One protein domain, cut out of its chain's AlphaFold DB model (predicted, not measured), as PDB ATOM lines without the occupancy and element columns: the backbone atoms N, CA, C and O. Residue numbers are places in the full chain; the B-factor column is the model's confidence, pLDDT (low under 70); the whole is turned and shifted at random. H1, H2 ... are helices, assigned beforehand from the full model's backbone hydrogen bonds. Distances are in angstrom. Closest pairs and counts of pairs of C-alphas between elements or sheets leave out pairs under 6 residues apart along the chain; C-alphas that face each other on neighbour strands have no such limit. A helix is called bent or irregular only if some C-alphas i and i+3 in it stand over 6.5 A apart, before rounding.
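What this domain is: This is residues 42 to 81 and 98 to 140 of the 164 residues of the protein "PAP2 superfamily protein" of Pseudomonas asplenii (UniProt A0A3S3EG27). Three helices, H2, H3 and H4, stand side by side in a row with H3 in the middle, each running the opposite way to the one before, and H2 is the longest. The short helix H1 folds back beside the first turns of H2, away from H3 and H4. The printed part has 83 residues with four named helices, in the order H1, H2, H3, H4, and no named strand; its class is all helix. It is elongated, with spans of 45 by 24 by 19 A, and only just compact, close to loose, with a radius of gyration of the C-alphas of 14.1 A.

How they stand to each other: H1, residues 42 to 47, and H2, residues 50 to 76, form a helical hairpin with a tight link of 2 residues. They touch, and H2 does so with residues 52 to 56 alone; the closest C-alphas, of Trp 45 and Arg 53, are 6.0 A apart. Their lines stand at a shallow tilt of 16 degrees, opposite ways. H2 touches H3, residues 103 to 118, with the C-alphas of Ala 59 and Ala 114 closest at 4.9 A. These two run opposite ways at a shallow tilt of 34 degrees, only just short of steep. H3 and H4, residues 121 to 135, form a second helical hairpin with a tight link. They touch, with the C-alphas of Gly 112 and Gly 124 closest at 3.9 A, and run opposite ways at a shallow tilt of 16 degrees. H1 is apart from H3 and from H4, and H2 is apart from H4. In H2, H3 and H4 every O i to N i+4 pair is within hydrogen-bond range; in H1 0 of 2 are, and 0 of 3 O i to N i+3 pairs.

Where its parts are: H1 begins at C-alpha 42, (-37.229, 15.739, -2.181), and is neither bent nor irregular, but only just: C-alphas 43 and 46 are 6.4 A apart. H2, 27 residues from Arg 50 to Phe 76, measures 39.5 A from first to last C-alpha and ends at (-48.025, 16.852, 30.042). H3, from Asp 103 to Asn 118, measures 22.9 A. H4, from Arg 121 to Val 135, measures 21.3 A and ends at C-alpha 135, (-46.022, 31.496, 15.425).

The domain as a whole: The two C-alphas farthest apart, of Asn 49 and Pro 80, are 45.0 A apart. Residues 82 to 97 are not printed, and C-alphas 81 and 98 are 6.8 A apart across this cut, which lies in the link from H2 to H3. The mean pLDDT of the printed part is 72.9; residues 73 to 81, 98 to 103, 118 to 119 and 131 to 140 are under 70.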
ATOM      1  N   ALA A  42     -37.231  16.571  -0.981       85.38
ATOM      2  CA  ALA A  42     -37.229  15.739  -2.181       85.38
ATOM      3  C   ALA A  42     -36.375  16.343  -3.303       85.38
ATOM      4  O   ALA A  42     -35.665  15.605  -3.975       85.38
ATOM      5  N   GLY A  43     -36.383  17.669  -3.476       83.62
ATOM      6  CA  GLY A  43     -35.521  18.358  -4.439       83.62
ATOM      7  C   GLY A  43     -34.040  18.336  -4.040       83.62
ATOM      8  O   GLY A  43     -33.160  18.123  -4.871       83.62
ATOM      9  N   LEU A  44     -33.719  18.478  -2.754       82.75
ATOM     10  CA  LEU A  44     -32.323  18.438  -2.304       82.75
ATOM     11  C   LEU A  44     -31.671  17.054  -2.454       82.75
ATOM     12  O   LEU A  44     -30.444  16.959  -2.472       82.75
ATOM     13  N   TRP A  45     -32.462  15.986  -2.570       82.25
ATOM     14  CA  TRP A  45     -31.956  14.617  -2.637       82.25
ATOM     15  C   TRP A  45     -31.237  14.262  -3.958       82.25
ATOM     16  O   TRP A  45     -30.057  13.887  -3.900       82.25
ATOM     17  N   PRO A  46     -31.859  14.393  -5.150       84.62
ATOM     18  CA  PRO A  46     -31.212  14.067  -6.419       84.62
ATOM     19  C   PRO A  46     -30.178  15.118  -6.847       84.62
ATOM     20  O   PRO A  46     -29.149  14.747  -7.408       84.62
ATOM     21  N   TRP A  47     -30.402  16.405  -6.547       79.94
ATOM     22  CA  TRP A  47     -29.530  17.509  -6.983       79.94
ATOM     23  C   TRP A  47     -28.446  17.904  -5.964       79.94
ATOM     24  O   TRP A  47     -27.583  18.730  -6.263       79.94
ATOM     25  N   GLY A  48     -28.460  17.329  -4.759       78.88
ATOM     26  CA  GLY A  48     -27.508  17.638  -3.693       78.88
ATOM     27  C   GLY A  48     -26.208  16.831  -3.750       78.88
ATOM     28  O   GLY A  48     -26.201  15.638  -4.065       78.88
ATOM     29  N   ASN A  49     -25.101  17.466  -3.353       86.06
ATOM     30  CA  ASN A  49     -23.828  16.784  -3.107       86.06
ATOM     31  C   ASN A  49     -23.880  15.959  -1.797       86.06
ATOM     32  O   ASN A  49     -24.872  15.982  -1.064       86.06
ATOM     33  N   ARG A  50     -22.804  15.224  -1.472       86.50
ATOM     34  CA  ARG A  50     -22.741  14.389  -0.254       86.50
ATOM     35  C   ARG A  50     -23.071  15.179   1.020       86.50
ATOM     36  O   ARG A  50     -23.802  14.672   1.865       86.50
ATOM     37  N   GLN A  51     -22.587  16.417   1.129       84.62
ATOM     38  CA  GLN A  51     -22.842  17.285   2.280       84.62
ATOM     39  C   GLN A  51     -24.319  17.698   2.370       84.62
ATOM     40  O   GLN A  51     -24.904  17.671   3.453       84.62
ATOM     41  N   THR A  52     -24.952  18.014   1.236       84.19
ATOM     42  CA  THR A  52     -26.389  18.311   1.169       84.19
ATOM     43  C   THR A  52     -27.220  17.111   1.609       84.19
ATOM     44  O   THR A  52     -28.114  17.275   2.428       84.19
ATOM     45  N   ARG A  53     -26.896  15.895   1.152       85.69
ATOM     46  CA  ARG A  53     -27.639  14.680   1.541       85.69
ATOM     47  C   ARG A  53     -27.542  14.394   3.038       85.69
ATOM     48  O   ARG A  53     -28.556  14.102   3.666       85.69
ATOM     49  N   VAL A  54     -26.347  14.536   3.618       87.25
ATOM     50  CA  VAL A  54     -26.152  14.434   5.075       87.25
ATOM     51  C   VAL A  54     -26.976  15.502   5.800       87.25
ATOM     52  O   VAL A  54     -27.657  15.190   6.771       87.25
ATOM     53  N   THR A  55     -26.985  16.740   5.294       84.69
ATOM     54  CA  THR A  55     -27.810  17.829   5.844       84.69
ATOM     55  C   THR A  55     -29.302  17.497   5.798       84.69
ATOM     56  O   THR A  55     -29.984  17.686   6.800       84.69
ATOM     57  N   THR A  56     -29.805  16.951   4.686       85.81
ATOM     58  CA  THR A  56     -31.206  16.530   4.527       85.81
ATOM     59  C   THR A  56     -31.589  15.460   5.551       85.81
ATOM     60  O   THR A  56     -32.616  15.597   6.209       85.81
ATOM     61  N   VAL A  57     -30.757  14.428   5.738       87.50
ATOM     62  CA  VAL A  57     -31.019  13.360   6.722       87.50
ATOM     63  C   VAL A  57     -31.021  13.911   8.147       87.50
ATOM     64  O   VAL A  57     -31.952  13.639   8.902       87.50
ATOM     65  N   VAL A  58     -30.020  14.722   8.504       86.75
ATOM     66  CA  VAL A  58     -29.959  15.371   9.824       86.75
ATOM     67  C   VAL A  58     -31.209  16.212  10.061       86.75
ATOM     68  O   VAL A  58     -31.807  16.117  11.125       86.75
ATOM     69  N   ALA A  59     -31.652  16.972   9.062       84.75
ATOM     70  CA  ALA A  59     -32.827  17.819   9.184       84.75
ATOM     71  C   ALA A  59     -34.126  17.028   9.362       84.75
ATOM     72  O   ALA A  59     -34.933  17.386  10.216       84.75
ATOM     73  N   VAL A  60     -34.307  15.926   8.625       87.38
ATOM     74  CA  VAL A  60     -35.447  15.016   8.826       87.38
ATOM     75  C   VAL A  60     -35.447  14.463  10.252       87.38
ATOM     76  O   VAL A  60     -36.469  14.525  10.930       87.38
ATOM     77  N   LEU A  61     -34.300  13.979  10.737       87.50
ATOM     78  CA  LEU A  61     -34.182  13.452  12.099       87.50
ATOM     79  C   LEU A  61     -34.444  14.528  13.161       87.50
ATOM     80  O   LEU A  61     -35.132  14.259  14.144       87.50
ATOM     81  N   SER A  62     -33.950  15.752  12.956       84.81
ATOM     82  CA  SER A  62     -34.216  16.884  13.849       84.81
ATOM     83  C   SER A  62     -35.700  17.235  13.905       84.81
ATOM     84  O   SER A  62     -36.211  17.468  14.996       84.81
ATOM     85  N   VAL A  63     -36.401  17.244  12.765       82.06
ATOM     86  CA  VAL A  63     -37.850  17.504  12.719       82.06
ATOM     87  C   VAL A  63     -38.625  16.411  13.456       82.06
ATOM     88  O   VAL A  63     -39.473  16.732  14.284       82.06
ATOM     89  N   LEU A  64     -38.310  15.134  13.213       84.50
ATOM     90  CA  LEU A  64     -38.962  14.014  13.902       84.50
ATOM     91  C   LEU A  64     -38.759  14.083  15.419       84.50
ATOM     92  O   LEU A  64     -39.715  13.921  16.176       84.50
ATOM     93  N   LEU A  65     -37.531  14.364  15.864       82.62
ATOM     94  CA  LEU A  65     -37.221  14.514  17.284       82.62
ATOM     95  C   LEU A  65     -37.965  15.704  17.900       82.62
ATOM     96  O   LEU A  65     -38.529  15.582  18.985       82.62
ATOM     97  N   ALA A  66     -37.990  16.842  17.208       80.06
ATOM     98  CA  ALA A  66     -38.662  18.041  17.689       80.06
ATOM     99  C   ALA A  66     -40.180  17.833  17.811       80.06
ATOM    100  O   ALA A  66     -40.756  18.226  18.821       80.06
ATOM    101  N   LEU A  67     -40.811  17.152  16.847       79.38
ATOM    102  CA  LEU A  67     -42.226  16.773  16.924       79.38
ATOM    103  C   LEU A  67     -42.497  15.770  18.050       79.38
ATOM    104  O   LEU A  67     -43.474  15.922  18.773       79.38
ATOM    105  N   ALA A  68     -41.628  14.776  18.253       79.31
ATOM    106  CA  ALA A  68     -41.780  13.837  19.366       79.31
ATOM    107  C   ALA A  68     -41.739  14.559  20.724       79.31
ATOM    108  O   ALA A  68     -42.583  14.315  21.583       79.31
ATOM    109  N   ILE A  69     -40.799  15.497  20.895       78.38
ATOM    110  CA  ILE A  69     -40.728  16.350  22.088       78.38
ATOM    111  C   ILE A  69     -41.979  17.231  22.190       78.38
ATOM    112  O   ILE A  69     -42.528  17.363  23.282       78.38
ATOM    113  N   ASN A  70     -42.460  17.786  21.072       77.31
ATOM    114  CA  ASN A  70     -43.675  18.598  21.032       77.31
ATOM    115  C   ASN A  70     -44.890  17.839  21.573       77.31
ATOM    116  O   ASN A  70     -45.571  18.315  22.477       77.31
ATOM    117  N   GLN A  71     -45.097  16.620  21.073       73.06
ATOM    118  CA  GLN A  71     -46.199  15.752  21.480       73.06
ATOM    119  C   GLN A  71     -46.092  15.341  22.950       73.06
ATOM    120  O   GLN A  71     -47.098  15.311  23.656       73.06
ATOM    121  N   LEU A  72     -44.877  15.068  23.437       76.31
ATOM    122  CA  LEU A  72     -44.650  14.791  24.856       76.31
ATOM    123  C   LEU A  72     -45.018  16.003  25.722       76.31
ATOM    124  O   LEU A  72     -45.711  15.846  26.722       76.31
ATOM    125  N   ILE A  73     -44.615  17.213  25.326       69.25
ATOM    126  CA  ILE A  73     -44.980  18.442  26.044       69.25
ATOM    127  C   ILE A  73     -46.497  18.651  26.019       69.25
ATOM    128  O   ILE A  73     -47.073  18.925  27.067       69.25
ATOM    129  N   GLY A  74     -47.150  18.471  24.868       63.47
ATOM    130  CA  GLY A  74     -48.605  18.586  24.740       63.47
ATOM    131  C   GLY A  74     -49.366  17.588  25.619       63.47
ATOM    132  O   GLY A  74     -50.415  17.930  26.160       63.47
ATOM    133  N   PHE A  75     -48.807  16.393  25.835       64.31
ATOM    134  CA  PHE A  75     -49.379  15.390  26.735       64.31
ATOM    135  C   PHE A  75     -49.309  15.805  28.214       64.31
ATOM    136  O   PHE A  75     -50.256  15.574  28.962       64.31
ATOM    137  N   PHE A  76     -48.207  16.428  28.647       63.56
ATOM    138  CA  PHE A  76     -48.025  16.852  30.042       63.56
ATOM    139  C   PHE A  76     -48.556  18.264  30.341       63.56
ATOM    140  O   PHE A  76     -48.812  18.579  31.503       63.56
ATOM    141  N   TRP A  77     -48.710  19.124  29.326       58.81
ATOM    142  CA  TRP A  77     -49.062  20.536  29.488       58.81
ATOM    143  C   TRP A  77     -50.087  21.001  28.447       58.81
ATOM    144  O   TRP A  77     -49.780  21.702  27.481       58.81
ATOM    145  N   THR A  78     -51.353  20.663  28.674       54.81
ATOM    146  CA  THR A  78     -52.465  21.177  27.872       54.81
ATOM    147  C   THR A  78     -52.824  22.593  28.317       54.81
ATOM    148  O   THR A  78     -53.508  22.782  29.325       54.81
ATOM    149  N   HIS A  79     -52.367  23.606  27.581       54.56
ATOM    150  CA  HIS A  79     -52.833  24.980  27.776       54.56
ATOM    151  C   HIS A  79     -54.049  25.236  26.871       54.56
ATOM    152  O   HIS A  79     -53.896  25.151  25.648       54.56
ATOM    153  N   PRO A  80     -55.242  25.531  27.423       53.28
ATOM    154  CA  PRO A  80     -56.410  25.836  26.607       53.28
ATOM    155  C   PRO A  80     -56.172  27.133  25.825       53.28
ATOM    156  O   PRO A  80     -55.651  28.116  26.359       53.28
ATOM    157  N   ARG A  81     -56.524  27.136  24.536       55.81
ATOM    158  CA  ARG A  81     -56.423  28.340  23.698       55.81
ATOM    159  C   ARG A  81     -57.428  29.397  24.188       55.81
ATOM    160  O   ARG A  81     -58.486  29.020  24.684       55.81
ATOM    161  N   THR A  98     -53.615  21.908  21.442       43.62
ATOM    162  CA  THR A  98     -52.821  22.755  22.330       43.62
ATOM    163  C   THR A  98     -52.326  24.002  21.594       43.62
ATOM    164  O   THR A  98     -51.833  23.935  20.467       43.62
ATOM    165  N   SER A  99     -52.458  25.177  22.220       47.06
ATOM    166  CA  SER A  99     -51.916  26.468  21.738       47.06
ATOM    167  C   SER A  99     -50.415  26.442  21.532       47.06
ATOM    168  O   SER A  99     -49.856  27.288  20.835       47.06
ATOM    169  N   PHE A 100     -49.771  25.532  22.249       43.88
ATOM    170  CA  PHE A 100     -48.371  25.609  22.542       43.88
ATOM    171  C   PHE A 100     -47.807  24.205  22.761       43.88
ATOM    172  O   PHE A 100     -48.350  23.491  23.606       43.88
ATOM    173  N   PRO A 101     -46.707  23.843  22.083       52.28
ATOM    174  CA  PRO A 101     -46.084  24.534  20.940       52.28
ATOM    175  C   PRO A 101     -46.791  24.231  19.595       52.28
ATOM    176  O   PRO A 101     -47.404  23.185  19.418       52.28
ATOM    177  N   SER A 102     -46.721  25.161  18.631       65.50
ATOM    178  CA  SER A 102     -47.296  24.981  17.281       65.50
ATOM    179  C   SER A 102     -46.466  23.995  16.456       65.50
ATOM    180  O   SER A 102     -45.287  24.261  16.209       65.50
ATOM    181  N   ASP A 103     -47.082  22.917  15.962       68.25
ATOM    182  CA  ASP A 103     -46.405  21.905  15.133       68.25
ATOM    183  C   ASP A 103     -45.689  22.517  13.925       68.25
ATOM    184  O   ASP A 103     -44.539  22.188  13.633       68.25
ATOM    185  N   HIS A 104     -46.331  23.476  13.252       71.31
ATOM    186  CA  HIS A 104     -45.754  24.138  12.081       71.31
ATOM    187  C   HIS A 104     -44.476  24.897  12.449       71.31
ATOM    188  O   HIS A 104     -43.459  24.785  11.764       71.31
ATOM    189  N   ALA A 105     -44.498  25.623  13.567       71.25
ATOM    190  CA  ALA A 105     -43.332  26.350  14.042       71.25
ATOM    191  C   ALA A 105     -42.187  25.399  14.406       71.25
ATOM    192  O   ALA A 105     -41.049  25.629  13.997       71.25
ATOM    193  N   VAL A 106     -42.496  24.313  15.122       77.25
ATOM    194  CA  VAL A 106     -41.522  23.284  15.509       77.25
ATOM    195  C   VAL A 106     -40.830  22.701  14.274       77.25
ATOM    196  O   VAL A 106     -39.601  22.619  14.247       77.25
ATOM    197  N   VAL A 107     -41.588  22.389  13.217       77.94
ATOM    198  CA  VAL A 107     -41.045  21.884  11.946       77.94
ATOM    199  C   VAL A 107     -40.111  22.903  11.285       77.94
ATOM    200  O   VAL A 107     -38.973  22.558  10.955       77.94
ATOM    201  N   PHE A 108     -40.539  24.159  11.109       79.12
ATOM    202  CA  PHE A 108     -39.720  25.179  10.437       79.12
ATOM    203  C   PHE A 108     -38.452  25.542  11.224       79.12
ATOM    204  O   PHE A 108     -37.385  25.687  10.621       79.12
ATOM    205  N   PHE A 109     -38.533  25.636  12.556       78.31
ATOM    206  CA  PHE A 109     -37.371  25.904  13.408       78.31
ATOM    207  C   PHE A 109     -36.379  24.738  13.414       78.31
ATOM    208  O   PHE A 109     -35.179  24.960  13.234       78.31
ATOM    209  N   ALA A 110     -36.854  23.498  13.559       82.19
ATOM    210  CA  ALA A 110     -35.987  22.321  13.528       82.19
ATOM    211  C   ALA A 110     -35.265  22.189  12.177       82.19
ATOM    212  O   ALA A 110     -34.049  21.977  12.134       82.19
ATOM    213  N   LEU A 111     -35.991  22.399  11.072       81.75
ATOM    214  CA  LEU A 111     -35.427  22.368   9.724       81.75
ATOM    215  C   LEU A 111     -34.413  23.506   9.507       81.75
ATOM    216  O   LEU A 111     -33.319  23.277   8.986       81.75
ATOM    217  N   GLY A 112     -34.747  24.719   9.957       80.12
ATOM    218  CA  GLY A 112     -33.871  25.886   9.882       80.12
ATOM    219  C   GLY A 112     -32.547  25.686  10.625       80.12
ATOM    220  O   GLY A 112     -31.484  25.944  10.056       80.12
ATOM    221  N   LEU A 113     -32.595  25.164  11.858       82.12
ATOM    222  CA  LEU A 113     -31.402  24.904  12.675       82.12
ATOM    223  C   LEU A 113     -30.503  23.854  12.025       82.12
ATOM    224  O   LEU A 113     -29.298  24.076  11.883       82.12
ATOM    225  N   ALA A 114     -31.088  22.741  11.577       82.62
ATOM    226  CA  ALA A 114     -30.341  21.669  10.930       82.62
ATOM    227  C   ALA A 114     -29.624  22.153   9.657       82.62
ATOM    228  O   ALA A 114     -28.469  21.801   9.402       82.62
ATOM    229  N   PHE A 115     -30.276  23.021   8.881       82.62
ATOM    230  CA  PHE A 115     -29.705  23.577   7.658       82.62
ATOM    231  C   PHE A 115     -28.595  24.596   7.942       82.62
ATOM    232  O   PHE A 115     -27.572  24.602   7.248       82.62
ATOM    233  N   MET A 116     -28.756  25.424   8.981       80.75
ATOM    234  CA  MET A 116     -27.721  26.364   9.427       80.75
ATOM    235  C   MET A 116     -26.473  25.659   9.961       80.75
ATOM    236  O   MET A 116     -25.357  26.127   9.708       80.75
ATOM    237  N   ALA A 117     -26.653  24.537  10.658       80.75
ATOM    238  CA  ALA A 117     -25.563  23.786  11.264       80.75
ATOM    239  C   ALA A 117     -24.649  23.105  10.231       80.75
ATOM    240  O   ALA A 117     -23.455  22.981  10.491       80.75
ATOM    241  N   ASN A 118     -25.178  22.684   9.072       69.50
ATOM    242  CA  ASN A 118     -24.507  21.636   8.295       69.50
ATOM    243  C   ASN A 118     -24.084  21.993   6.852       69.50
ATOM    244  O   ASN A 118     -23.181  21.332   6.346       69.50
ATOM    245  N   ALA A 119     -24.662  23.023   6.203       69.88
ATOM    246  CA  ALA A 119     -24.107  23.666   4.981       69.88
ATOM    247  C   ALA A 119     -25.043  24.707   4.331       69.88
ATOM    248  O   ALA A 119     -24.579  25.612   3.639       69.88
ATOM    249  N   LEU A 120     -26.361  24.601   4.523       76.69
ATOM    250  CA  LEU A 120     -27.367  25.412   3.823       76.69
ATOM    251  C   LEU A 120     -27.795  26.636   4.651       76.69
ATOM    252  O   LEU A 120     -28.982  26.900   4.835       76.69
ATOM    253  N   ARG A 121     -26.826  27.423   5.141       78.44
ATOM    254  CA  ARG A 121     -27.080  28.553   6.061       78.44
ATOM    255  C   ARG A 121     -28.115  29.555   5.551       78.44
ATOM    256  O   ARG A 121     -28.977  29.961   6.318       78.44
ATOM    257  N   ARG A 122     -28.067  29.926   4.266       80.31
ATOM    258  CA  ARG A 122     -29.039  30.867   3.672       80.31
ATOM    259  C   ARG A 122     -30.459  30.301   3.690       80.31
ATOM    260  O   ARG A 122     -31.377  30.982   4.131       80.31
ATOM    261  N   THR A 123     -30.625  29.049   3.272       77.38
ATOM    262  CA  THR A 123     -31.917  28.351   3.306       77.38
ATOM    263  C   THR A 123     -32.416  28.190   4.740       77.38
ATOM    264  O   THR A 123     -33.588  28.422   5.006       77.38
ATOM    265  N   GLY A 124     -31.522  27.878   5.682       72.50
ATOM    266  CA  GLY A 124     -31.854  27.787   7.100       72.50
ATOM    267  C   GLY A 124     -32.354  29.109   7.692       72.50
ATOM    268  O   GLY A 124     -33.359  29.112   8.393       72.50
ATOM    269  N   VAL A 125     -31.740  30.245   7.337       78.88
ATOM    270  CA  VAL A 125     -32.227  31.579   7.746       78.88
ATOM    271  C   VAL A 125     -33.614  31.874   7.168       78.88
ATOM    272  O   VAL A 125     -34.475  32.371   7.886       78.88
ATOM    273  N   VAL A 126     -33.877  31.533   5.902       81.19
ATOM    274  CA  VAL A 126     -35.221  31.704   5.316       81.19
ATOM    275  C   VAL A 126     -36.256  30.868   6.074       81.19
ATOM    276  O   VAL A 126     -37.316  31.383   6.425       81.19
ATOM    277  N   LEU A 127     -35.934  29.613   6.393       78.25
ATOM    278  CA  LEU A 127     -36.814  28.732   7.165       78.25
ATOM    279  C   LEU A 127     -37.084  29.268   8.581       78.25
ATOM    280  O   LEU A 127     -38.218  29.202   9.042       78.25
ATOM    281  N   MET A 128     -36.089  29.881   9.229       76.75
ATOM    282  CA  MET A 128     -36.256  30.559  10.523       76.75
ATOM    283  C   MET A 128     -37.242  31.722  10.455       76.75
ATOM    284  O   MET A 128     -38.106  31.864  11.321       76.75
ATOM    285  N   LEU A 129     -37.132  32.550   9.413       77.88
ATOM    286  CA  LEU A 129     -38.034  33.683   9.210       77.88
ATOM    287  C   LEU A 129     -39.470  33.211   8.945       77.88
ATOM    288  O   LEU A 129     -40.414  33.801   9.471       77.88
ATOM    289  N   LEU A 130     -39.639  32.126   8.183       74.31
ATOM    290  CA  LEU A 130     -40.942  31.492   7.944       74.31
ATOM    291  C   LEU A 130     -41.522  30.853   9.221       74.31
ATOM    292  O   LEU A 130     -42.718  30.988   9.488       74.31
ATOM    293  N   GLY A 131     -40.680  30.235  10.054       65.94
ATOM    294  CA  GLY A 131     -41.051  29.718  11.374       65.94
ATOM    295  C   GLY A 131     -41.550  30.816  12.317       65.94
ATOM    296  O   GLY A 131     -42.640  30.719  12.871       65.94
ATOM    297  N   GLY A 132     -40.826  31.935  12.426       62.56
ATOM    298  CA  GLY A 132     -41.272  33.078  13.237       62.56
ATOM    299  C   GLY A 132     -42.624  33.644  12.783       62.56
ATOM    300  O   GLY A 132     -43.459  34.031  13.601       62.56
ATOM    301  N   ARG A 133     -42.882  33.624  11.470       61.50
ATOM    302  CA  ARG A 133     -44.131  34.110  10.869       61.50
ATOM    303  C   ARG A 133     -45.302  33.131  10.983       61.50
ATOM    304  O   ARG A 133     -46.427  33.562  10.777       61.50
ATOM    305  N   SER A 134     -45.074  31.861  11.317       57.72
ATOM    306  CA  SER A 134     -46.140  30.881  11.597       57.72
ATOM    307  C   SER A 134     -46.551  30.857  13.077       57.72
ATOM    308  O   SER A 134     -47.664  30.438  13.387       57.72
ATOM    309  N   VAL A 135     -45.713  31.377  13.984       52.78
ATOM    310  CA  VAL A 135     -46.022  31.496  15.425       52.78
ATOM    311  C   VAL A 135     -46.935  32.690  15.737       52.78
ATOM    312  O   VAL A 135     -47.817  32.573  16.583       52.78
ATOM    313  N   GLY A 136     -46.736  33.832  15.069       42.91
ATOM    314  CA  GLY A 136     -47.378  35.105  15.437       42.91
ATOM    315  C   GLY A 136     -48.808  35.325  14.912       42.91
ATOM    316  O   GLY A 136     -49.685  35.632  15.707       42.91
ATOM    317  N   PRO A 137     -49.088  35.188  13.602       46.16
ATOM    318  CA  PRO A 137     -50.386  35.550  13.026       46.16
ATOM    319  C   PRO A 137     -51.379  34.380  12.937       46.16
ATOM    320  O   PRO A 137     -52.556  34.571  13.190       46.16
ATOM    321  N   VAL A 138     -50.959  33.149  12.624       41.72
ATOM    322  CA  VAL A 138     -51.909  32.045  12.339       41.72
ATOM    323  C   VAL A 138     -52.703  31.594  13.570       41.72
ATOM    324  O   VAL A 138     -53.884  31.280  13.455       41.72
ATOM    325  N   SER A 139     -52.113  31.653  14.765       43.00
ATOM    326  CA  SER A 139     -52.831  31.366  16.020       43.00
ATOM    327  C   SER A 139     -53.839  32.458  16.408       43.00
ATOM    328  O   SER A 139     -54.667  32.231  17.285       43.00
ATOM    329  N   ILE A 140     -53.761  33.626  15.759       40.38
ATOM    330  CA  ILE A 140     -54.618  34.802  15.966       40.38
ATOM    331  C   ILE A 140     -55.645  34.947  14.820       40.38
ATOM    332  O   ILE A 140     -56.691  35.560  14.996       40.38
TER     333      ILE A 140